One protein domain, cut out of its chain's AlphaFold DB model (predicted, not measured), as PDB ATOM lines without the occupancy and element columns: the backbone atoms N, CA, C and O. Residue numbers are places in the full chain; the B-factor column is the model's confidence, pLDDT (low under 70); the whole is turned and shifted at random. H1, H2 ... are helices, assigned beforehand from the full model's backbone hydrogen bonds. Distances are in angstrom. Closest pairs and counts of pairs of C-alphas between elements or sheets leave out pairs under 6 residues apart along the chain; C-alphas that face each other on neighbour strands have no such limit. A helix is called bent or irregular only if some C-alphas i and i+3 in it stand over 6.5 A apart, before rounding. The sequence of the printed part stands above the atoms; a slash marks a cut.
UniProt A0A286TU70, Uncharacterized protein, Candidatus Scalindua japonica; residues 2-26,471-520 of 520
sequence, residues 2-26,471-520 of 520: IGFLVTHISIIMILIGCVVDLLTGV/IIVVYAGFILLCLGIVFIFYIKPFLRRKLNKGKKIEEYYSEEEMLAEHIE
ATOM      1  N   ILE A   2     188.288 214.076 212.251       82.19
ATOM      2  CA  ILE A   2     188.565 213.670 210.852       82.19
ATOM      3  C   ILE A   2     187.400 212.913 210.194       82.19
ATOM      4  O   ILE A   2     186.900 213.362 209.174       82.19
ATOM      5  N   GLY A   3     186.911 211.823 210.796       82.44
ATOM      6  CA  GLY A   3     185.806 211.047 210.212       82.44
ATOM      7  C   GLY A   3     184.521 211.858 209.994       82.44
ATOM      8  O   GLY A   3     183.898 211.736 208.948       82.44
ATOM      9  N   PHE A   4     184.176 212.742 210.934       89.81
ATOM     10  CA  PHE A   4     183.034 213.655 210.812       89.81
ATOM     11  C   PHE A   4     183.216 214.649 209.655       89.81
ATOM     12  O   PHE A   4     182.305 214.845 208.861       89.81
ATOM     13  N   LEU A   5     184.401 215.250 209.513       92.19
ATOM     14  CA  LEU A   5     184.685 216.162 208.400       92.19
ATOM     15  C   LEU A   5     184.617 215.438 207.048       92.19
ATOM     16  O   LEU A   5     184.030 215.956 206.104       92.19
ATOM     17  N   VAL A   6     185.159 214.219 206.976       93.00
ATOM     18  CA  VAL A   6     185.130 213.372 205.775       93.00
ATOM     19  C   VAL A   6     183.691 213.062 205.351       93.00
ATOM     20  O   VAL A   6     183.360 213.227 204.178       93.00
ATOM     21  N   THR A   7     182.809 212.691 206.286       93.50
ATOM     22  CA  THR A   7     181.396 212.445 205.958       93.50
ATOM     23  C   THR A   7     180.666 213.721 205.525       93.50
ATOM     24  O   THR A   7     179.891 213.675 204.574       93.50
ATOM     25  N   HIS A   8     180.941 214.884 206.115       95.00
ATOM     26  CA  HIS A   8     180.287 216.137 205.702       95.00
ATOM     27  C   HIS A   8     180.750 216.610 204.319       95.00
ATOM     28  O   HIS A   8     179.921 216.959 203.478       95.00
ATOM     29  N   ILE A   9     182.057 216.544 204.041       96.62
ATOM     30  CA  ILE A   9     182.612 216.846 202.713       96.62
ATOM     31  C   ILE A   9     182.012 215.906 201.663       96.62
ATOM     32  O   ILE A   9     181.673 216.343 200.566       96.62
ATOM     33  N   SER A  10     181.812 214.633 202.010       97.25
ATOM     34  CA  SER A  10     181.227 213.648 201.100       97.25
ATOM     35  C   SER A  10     179.795 213.993 200.672       97.25
ATOM     36  O   SER A  10     179.473 213.909 199.488       97.25
ATOM     37  N   ILE A  11     178.959 214.471 201.602       97.50
ATOM     38  CA  ILE A  11     177.584 214.902 201.314       97.50
ATOM     39  C   ILE A  11     177.600 216.141 200.416       97.50
ATOM     40  O   ILE A  11     176.860 216.202 199.436       97.50
ATOM     41  N   ILE A  12     178.483 217.102 200.704       97.62
ATOM     42  CA  ILE A  12     178.651 218.301 199.876       97.62
ATOM     43  C   ILE A  12     179.074 217.912 198.453       97.62
ATOM     44  O   ILE A  12     178.505 218.424 197.493       97.62
ATOM     45  N   MET A  13     180.007 216.969 198.292       97.31
ATOM     46  CA  MET A  13     180.405 216.465 196.974       97.31
ATOM     47  C   MET A  13     179.239 215.818 196.221       97.31
ATOM     48  O   MET A  13     179.059 216.101 195.038       97.31
ATOM     49  N   ILE A  14     178.420 214.999 196.890       98.00
ATOM     50  CA  ILE A  14     177.222 214.405 196.278       98.00
ATOM     51  C   ILE A  14     176.270 215.505 195.791       98.00
ATOM     52  O   ILE A  14     175.832 215.467 194.643       98.00
ATOM     53  N   LEU A  15     175.994 216.511 196.626       97.81
ATOM     54  CA  LEU A  15     175.120 217.630 196.262       97.81
ATOM     55  C   LEU A  15     175.678 218.438 195.085       97.81
ATOM     56  O   LEU A  15     174.935 218.734 194.153       97.81
ATOM     57  N   ILE A  16     176.980 218.740 195.085       97.44
ATOM     58  CA  ILE A  16     177.648 219.422 193.968       97.44
ATOM     59  C   ILE A  16     177.506 218.599 192.686       97.44
ATOM     60  O   ILE A  16     177.122 219.146 191.655       97.44
ATOM     61  N   GLY A  17     177.763 217.290 192.741       96.56
ATOM     62  CA  GLY A  17     177.608 216.404 191.590       96.56
ATOM     63  C   GLY A  17     176.179 216.402 191.037       96.56
ATOM     64  O   GLY A  17     175.986 216.544 189.831       96.56
ATOM     65  N   CYS A  18     175.172 216.348 191.913       96.19
ATOM     66  CA  CYS A  18     173.765 216.452 191.519       96.19
ATOM     67  C   CYS A  18     173.424 217.807 190.882       96.19
ATOM     68  O   CYS A  18     172.687 217.845 189.900       96.19
ATOM     69  N   VAL A  19     173.955 218.919 191.406       97.12
ATOM     70  CA  VAL A  19     173.755 220.257 190.822       97.12
ATOM     71  C   VAL A  19     174.414 220.356 189.447       97.12
ATOM     72  O   VAL A  19     173.810 220.883 188.517       97.12
ATOM     73  N   VAL A  20     175.618 219.802 189.279       96.00
ATOM     74  CA  VAL A  20     176.289 219.738 187.973       96.00
ATOM     75  C   VAL A  20     175.437 218.960 186.966       96.00
ATOM     76  O   VAL A  20     175.215 219.451 185.858       96.00
ATOM     77  N   ASP A  21     174.901 217.799 187.347       92.50
ATOM     78  CA  ASP A  21     173.996 217.018 186.495       92.50
ATOM     79  C   ASP A  21     172.672 217.742 186.212       92.50
ATOM     80  O   ASP A  21     172.136 217.626 185.114       92.50
ATOM     81  N   LEU A  22     172.143 218.515 187.162       91.50
ATOM     82  CA  LEU A  22     170.932 219.309 186.951       91.50
ATOM     83  C   LEU A  22     171.152 220.423 185.918       91.50
ATOM     84  O   LEU A  22     170.284 220.663 185.085       91.50
ATOM     85  N   LEU A  23     172.301 221.100 185.981       92.25
ATOM     86  CA  LEU A  23     172.607 222.251 185.129       92.25
ATOM     87  C   LEU A  23     173.126 221.856 183.744       92.25
ATOM     88  O   LEU A  23     172.906 222.581 182.778       92.25
ATOM     89  N   THR A  24     173.850 220.741 183.645       91.25
ATOM     90  CA  THR A  24     174.593 220.366 182.426       91.25
ATOM     91  C   THR A  24     174.275 218.963 181.916       91.25
ATOM     92  O   THR A  24     174.784 218.550 180.870       91.25
ATOM     93  N   GLY A  25     173.448 218.213 182.645       91.38
ATOM     94  CA  GLY A  25     173.064 216.868 182.266       91.38
ATOM     95  C   GLY A  25     172.115 216.849 181.075       91.38
ATOM     96  O   GLY A  25     171.290 217.737 180.869       91.38
ATOM     97  N   VAL A  26     172.215 215.784 180.289       92.50
ATOM     98  CA  VAL A  26     171.339 215.529 179.146       92.50
ATOM     99  C   VAL A  26     170.441 214.347 179.463       92.50
ATOM    100  O   VAL A  26     170.923 213.304 179.909       92.50
ATOM    101  N   ILE A 471     178.130 212.680 187.718       93.25
ATOM    102  CA  ILE A 471     178.048 211.325 188.287       93.25
ATOM    103  C   ILE A 471     179.366 210.850 188.919       93.25
ATOM    104  O   ILE A 471     179.352 210.141 189.922       93.25
ATOM    105  N   ILE A 472     180.513 211.276 188.377       94.00
ATOM    106  CA  ILE A 472     181.834 210.934 188.926       94.00
ATOM    107  C   ILE A 472     182.025 211.592 190.297       94.00
ATOM    108  O   ILE A 472     182.519 210.951 191.221       94.00
ATOM    109  N   VAL A 473     181.587 212.846 190.450       96.06
ATOM    110  CA  VAL A 473     181.649 213.582 191.723       96.06
ATOM    111  C   VAL A 473     180.710 212.946 192.746       96.06
ATOM    112  O   VAL A 473     181.097 212.757 193.898       96.06
ATOM    113  N   VAL A 474     179.513 212.538 192.309       96.50
ATOM    114  CA  VAL A 474     178.555 211.805 193.145       96.50
ATOM    115  C   VAL A 474     179.162 210.496 193.652       96.50
ATOM    116  O   VAL A 474     179.147 210.244 194.855       96.50
ATOM    117  N   TYR A 475     179.750 209.678 192.773       96.88
ATOM    118  CA  TYR A 475     180.382 208.420 193.181       96.88
ATOM    119  C   TYR A 475     181.602 208.622 194.080       96.88
ATOM    120  O   TYR A 475     181.747 207.895 195.061       96.88
ATOM    121  N   ALA A 476     182.442 209.623 193.807       97.12
ATOM    122  CA  ALA A 476     183.547 209.974 194.696       97.12
ATOM    123  C   ALA A 476     183.039 210.369 196.093       97.12
ATOM    124  O   ALA A 476     183.589 209.921 197.099       97.12
ATOM    125  N   GLY A 477     181.947 211.136 196.155       97.75
ATOM    126  CA  GLY A 477     181.259 211.456 197.399       97.75
ATOM    127  C   GLY A 477     180.742 210.208 198.118       97.75
ATOM    128  O   GLY A 477     181.035 210.029 199.292       97.75
ATOM    129  N   PHE A 478     180.072 209.276 197.436       97.94
ATOM    130  CA  PHE A 478     179.634 208.018 198.065       97.94
ATOM    131  C   PHE A 478     180.796 207.178 198.610       97.94
ATOM    132  O   PHE A 478     180.708 206.666 199.725       97.94
ATOM    133  N   ILE A 479     181.905 207.069 197.872       97.50
ATOM    134  CA  ILE A 479     183.106 206.367 198.348       97.50
ATOM    135  C   ILE A 479     183.649 207.048 199.609       97.50
ATOM    136  O   ILE A 479     183.933 206.379 200.603       97.50
ATOM    137  N   LEU A 480     183.751 208.380 199.598       96.88
ATOM    138  CA  LEU A 480     184.232 209.155 200.738       96.88
ATOM    139  C   LEU A 480     183.297 209.031 201.951       96.88
ATOM    140  O   LEU A 480     183.775 208.938 203.080       96.88
ATOM    141  N   LEU A 481     181.984 208.960 201.721       97.06
ATOM    142  CA  LEU A 481     180.981 208.728 202.756       97.06
ATOM    143  C   LEU A 481     181.206 207.370 203.427       97.06
ATOM    144  O   LEU A 481     181.305 207.303 204.653       97.06
ATOM    145  N   CYS A 482     181.355 206.304 202.634       97.00
ATOM    146  CA  CYS A 482     181.655 204.968 203.148       97.00
ATOM    147  C   CYS A 482     182.967 204.954 203.946       97.00
ATOM    148  O   CYS A 482     182.998 204.425 205.056       97.00
ATOM    149  N   LEU A 483     184.032 205.579 203.433       95.75
ATOM    150  CA  LEU A 483     185.315 205.682 204.136       95.75
ATOM    151  C   LEU A 483     185.203 206.472 205.446       95.75
ATOM    152  O   LEU A 483     185.786 206.073 206.452       95.75
ATOM    153  N   GLY A 484     184.438 207.565 205.459       94.81
ATOM    154  CA  GLY A 484     184.188 208.365 206.655       94.81
ATOM    155  C   GLY A 484     183.457 207.569 207.735       94.81
ATOM    156  O   GLY A 484     183.889 207.565 208.887       94.81
ATOM    157  N   ILE A 485     182.412 206.829 207.355       94.62
ATOM    158  CA  ILE A 485     181.668 205.938 208.259       94.62
ATOM    159  C   ILE A 485     182.589 204.839 208.804       94.62
ATOM    160  O   ILE A 485     182.672 204.657 210.020       94.62
ATOM    161  N   VAL A 486     183.348 204.158 207.937       94.19
ATOM    162  CA  VAL A 486     184.311 203.125 208.359       94.19
ATOM    163  C   VAL A 486     185.357 203.705 209.315       94.19
ATOM    164  O   VAL A 486     185.700 203.090 210.328       94.19
ATOM    165  N   PHE A 487     185.838 204.921 209.047       90.75
ATOM    166  CA  PHE A 487     186.797 205.584 209.918       90.75
ATOM    167  C   PHE A 487     186.213 205.890 211.299       90.75
ATOM    168  O   PHE A 487     186.886 205.657 212.302       90.75
ATOM    169  N   ILE A 488     184.978 206.402 211.365       88.50
ATOM    170  CA  ILE A 488     184.306 206.743 212.627       88.50
ATOM    171  C   ILE A 488     184.095 205.496 213.486       88.50
ATOM    172  O   ILE A 488     184.469 205.520 214.656       88.50
ATOM    173  N   PHE A 489     183.533 204.428 212.914       88.88
ATOM    174  CA  PHE A 489     183.071 203.273 213.690       88.88
ATOM    175  C   PHE A 489     184.120 202.177 213.892       88.88
ATOM    176  O   PHE A 489     184.037 201.441 214.868       88.88
ATOM    177  N   TYR A 490     185.123 202.062 213.017       88.69
ATOM    178  CA  TYR A 490     186.080 200.949 213.077       88.69
ATOM    179  C   TYR A 490     187.521 201.419 213.286       88.69
ATOM    180  O   TYR A 490     188.213 200.921 214.173       88.69
ATOM    181  N   ILE A 491     187.985 202.410 212.519       86.19
ATOM    182  CA  ILE A 491     189.400 202.824 212.552       86.19
ATOM    183  C   ILE A 491     189.705 203.699 213.773       86.19
ATOM    184  O   ILE A 491     190.693 203.457 214.466       86.19
ATOM    185  N   LYS A 492     188.868 204.701 214.071       82.50
ATOM    186  CA  LYS A 492     189.061 205.604 215.217       82.50
ATOM    187  C   LYS A 492     189.059 204.832 216.549       82.50
ATOM    188  O   LYS A 492     190.007 205.041 217.312       82.50
ATOM    189  N   PRO A 493     188.109 203.916 216.835       82.75
ATOM    190  CA  PRO A 493     188.144 203.123 218.064       82.75
ATOM    191  C   PRO A 493     189.373 202.210 218.135       82.75
ATOM    192  O   PRO A 493     190.028 202.132 219.172       82.75
ATOM    193  N   PHE A 494     189.750 201.574 217.021       83.50
ATOM    194  CA  PHE A 494     190.932 200.714 216.951       83.50
ATOM    195  C   PHE A 494     192.243 201.473 217.223       83.50
ATOM    196  O   PHE A 494     193.059 201.036 218.038       83.50
ATOM    197  N   LEU A 495     192.447 202.631 216.584       81.12
ATOM    198  CA  LEU A 495     193.627 203.473 216.802       81.12
ATOM    199  C   LEU A 495     193.686 203.992 218.243       81.12
ATOM    200  O   LEU A 495     194.752 203.936 218.856       81.12
ATOM    201  N   ARG A 496     192.549 204.430 218.807       73.25
ATOM    202  CA  ARG A 496     192.453 204.896 220.205       73.25
ATOM    203  C   ARG A 496     192.833 203.774 221.183       73.25
ATOM    204  O   ARG A 496     193.657 204.007 222.063       73.25
ATOM    205  N   ARG A 497     192.349 202.539 220.969       74.12
ATOM    206  CA  ARG A 497     192.736 201.348 221.759       74.12
ATOM    207  C   ARG A 497     194.230 201.017 221.653       74.12
ATOM    208  O   ARG A 497     194.844 200.636 222.643       74.12
ATOM    209  N   LYS A 498     194.831 201.155 220.467       75.94
ATOM    210  CA  LYS A 498     196.254 200.845 220.240       75.94
ATOM    211  C   LYS A 498     197.202 201.892 220.844       75.94
ATOM    212  O   LYS A 498     198.237 201.510 221.379       75.94
ATOM    213  N   LEU A 499     196.855 203.180 220.767       72.00
ATOM    214  CA  LEU A 499     197.642 204.298 221.315       72.00
ATOM    215  C   LEU A 499     197.584 204.377 222.850       72.00
ATOM    216  O   LEU A 499     198.572 204.751 223.473       72.00
ATOM    217  N   ASN A 500     196.463 203.980 223.460       67.69
ATOM    218  CA  ASN A 500     196.245 204.046 224.912       67.69
ATOM    219  C   ASN A 500     196.425 202.692 225.619       67.69
ATOM    220  O   ASN A 500     195.902 202.472 226.712       67.69
ATOM    221  N   LYS A 501     197.160 201.764 225.000       63.91
ATOM    222  CA  LYS A 501     197.392 200.421 225.537       63.91
ATOM    223  C   LYS A 501     198.124 200.508 226.889       63.91
ATOM    224  O   LYS A 501     199.288 200.894 226.925       63.91
ATOM    225  N   GLY A 502     197.441 200.145 227.979       63.78
ATOM    226  CA  GLY A 502     197.973 200.168 229.353       63.78
ATOM    227  C   GLY A 502     197.415 201.266 230.275       63.78
ATOM    228  O   GLY A 502     197.794 201.289 231.441       63.78
ATOM    229  N   LYS A 503     196.521 202.144 229.793       66.44
ATOM    230  CA  LYS A 503     195.796 203.135 230.620       66.44
ATOM    231  C   LYS A 503     194.395 202.636 230.998       66.44
ATOM    232  O   LYS A 503     193.805 201.870 230.236       66.44
ATOM    233  N   LYS A 504     193.866 203.062 232.152       66.69
ATOM    234  CA  LYS A 504     192.497 202.718 232.590       66.69
ATOM    235  C   LYS A 504     191.456 203.415 231.710       66.69
ATOM    236  O   LYS A 504     191.678 204.542 231.279       66.69
ATOM    237  N   ILE A 505     190.332 202.746 231.450       63.69
ATOM    238  CA  ILE A 505     189.254 203.219 230.557       63.69
ATOM    239  C   ILE A 505     188.702 204.584 231.015       63.69
ATOM    240  O   ILE A 505     188.514 205.482 230.190       63.69
ATOM    241  N   GLU A 506     188.578 204.765 232.332       64.38
ATOM    242  CA  GLU A 506     188.102 205.981 233.014       64.38
ATOM    243  C   GLU A 506     189.003 207.214 232.791       64.38
ATOM    244  O   GLU A 506     188.570 208.346 232.980       64.38
ATOM    245  N   GLU A 507     190.263 207.025 232.381       62.41
ATOM    246  CA  GLU A 507     191.210 208.131 232.169       62.41
ATOM    247  C   GLU A 507     191.093 208.767 230.777       62.41
ATOM    248  O   GLU A 507     191.742 209.782 230.509       62.41
ATOM    249  N   TYR A 508     190.331 208.174 229.850       63.44
ATOM    250  CA  TYR A 508     190.294 208.665 228.469       63.44
ATOM    251  C   TYR A 508     188.941 208.611 227.762       63.44
ATOM    252  O   TYR A 508     188.870 209.138 226.649       63.44
ATOM    253  N   TYR A 509     187.897 208.028 228.351       66.19
ATOM    254  CA  TYR A 509     186.509 208.274 227.956       66.19
ATOM    255  C   TYR A 509     185.840 209.141 229.024       66.19
ATOM    256  O   TYR A 509     186.000 208.875 230.212       66.19
ATOM    257  N   SER A 510     185.107 210.181 228.620       70.00
ATOM    258  CA  SER A 510     184.228 210.875 229.568       70.00
ATOM    259  C   SER A 510     183.066 209.959 229.954       70.00
ATOM    260  O   SER A 510     182.700 209.069 229.184       70.00
ATOM    261  N   GLU A 511     182.453 210.189 231.116       67.00
ATOM    262  CA  GLU A 511     181.261 209.435 231.529       67.00
ATOM    263  C   GLU A 511     180.152 209.500 230.466       67.00
ATOM    264  O   GLU A 511     179.534 208.483 230.161       67.00
ATOM    265  N   GLU A 512     179.970 210.657 229.820       70.25
ATOM    266  CA  GLU A 512     179.034 210.827 228.702       70.25
ATOM    267  C   GLU A 512     179.404 209.979 227.471       70.25
ATOM    268  O   GLU A 512     178.517 209.411 226.837       70.25
ATOM    269  N   GLU A 513     180.695 209.855 227.128       68.00
ATOM    270  CA  GLU A 513     181.148 209.006 226.014       68.00
ATOM    271  C   GLU A 513     180.968 207.513 226.333       68.00
ATOM    272  O   GLU A 513     180.554 206.754 225.454       68.00
ATOM    273  N   MET A 514     181.235 207.087 227.575       66.56
ATOM    274  CA  MET A 514     181.035 205.691 227.992       66.56
ATOM    275  C   MET A 514     179.554 205.302 227.980       66.56
ATOM    276  O   MET A 514     179.212 204.222 227.495       66.56
ATOM    277  N   LEU A 515     178.676 206.208 228.426       65.69
ATOM    278  CA  LEU A 515     177.223 206.039 228.351       65.69
ATOM    279  C   LEU A 515     176.714 206.008 226.904       65.69
ATOM    280  O   LEU A 515     175.894 205.159 226.560       65.69
ATOM    281  N   ALA A 516     177.194 206.906 226.041       65.69
ATOM    282  CA  ALA A 516     176.747 206.980 224.651       65.69
ATOM    283  C   ALA A 516     177.193 205.765 223.817       65.69
ATOM    284  O   ALA A 516     176.430 205.273 222.983       65.69
ATOM    285  N   GLU A 517     178.409 205.259 224.044       63.34
ATOM    286  CA  GLU A 517     178.983 204.133 223.294       63.34
ATOM    287  C   GLU A 517     178.761 202.757 223.967       63.34
ATOM    288  O   GLU A 517     179.207 201.753 223.415       63.34
ATOM    289  N   HIS A 518     178.044 202.687 225.103       63.31
ATOM    290  CA  HIS A 518     177.784 201.458 225.884       63.31
ATOM    291  C   HIS A 518     179.070 200.674 226.207       63.31
ATOM    292  O   HIS A 518     179.170 199.468 225.975       63.31
ATOM    293  N   ILE A 519     180.086 201.388 226.687       64.31
ATOM    294  CA  ILE A 519     181.384 200.811 227.046       64.31
ATOM    295  C   ILE A 519     181.325 200.404 228.524       64.31
ATOM    296  O   ILE A 519     181.244 201.285 229.377       64.31
ATOM    297  N   GLU A 520     181.339 199.093 228.801       58.97
ATOM    298  CA  GLU A 520     181.449 198.513 230.157       58.97
ATOM    299  C   GLU A 520     182.893 198.444 230.667       58.97
ATOM    300  O   GLU A 520     183.800 198.075 229.875       58.97
TER     301      GLU A 520
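Overview. This is residues 2 to 26 and 471 to 520 of the 520 residues of an uncharacterized protein of Candidatus Scalindua japonica (UniProt A0A286TU70). A long helix, H2, lies side by side with H1, the two running opposite ways; H2 then bends, its arm H2b leading to a loop and the small helix H3, which touches no helix. The 75 printed residues hold three named helices, H1, H2, H3 in chain order, and no named strand: all helix. The whole is extended, radius of gyration of the C-alphas 17.8 A, a rod spanning 59 by 22 by 15 A.

Along the chain. H2, residues 471 to 499, was assigned as one helix by its hydrogen bonds but is bent: C-alphas 489 and 492 are 6.6 A apart. Its arms are H2a, residues 471 to 489, 27.1 A, and H2b, residues 492 to 499, 10.6 A. H1, residues 2 to 24, 32.4 A, begins at C-alpha 2 (188.565, 213.670, 210.852). H3, residues 511 to 517, 10.1 A, ends at C-alpha 517 (178.983, 204.133, 223.294).

Arrangement. H2a touches H1 at a shallow tilt of 15 degrees; their closest C-alphas, Val 474 and Ile 14, are 4.3 A apart. H2b stands at a steep tilt of 46 degrees to H2a. H3 is apart from H1, H2a and H2b. In H1, H2a, H2b and H3 every O i to N i+4 pair is within hydrogen-bond range.

Size, cuts and confidence. The farthest C-alphas, Val 26 and Lys 504, are 58.9 A apart. Residues 27 to 470 are not printed, a 12.1 A gap between C-alphas 26 and 471. The link H2 to H3 is long, 11 residues. Residues 500 to 509, 511 and 513 to 520 have pLDDT under 70.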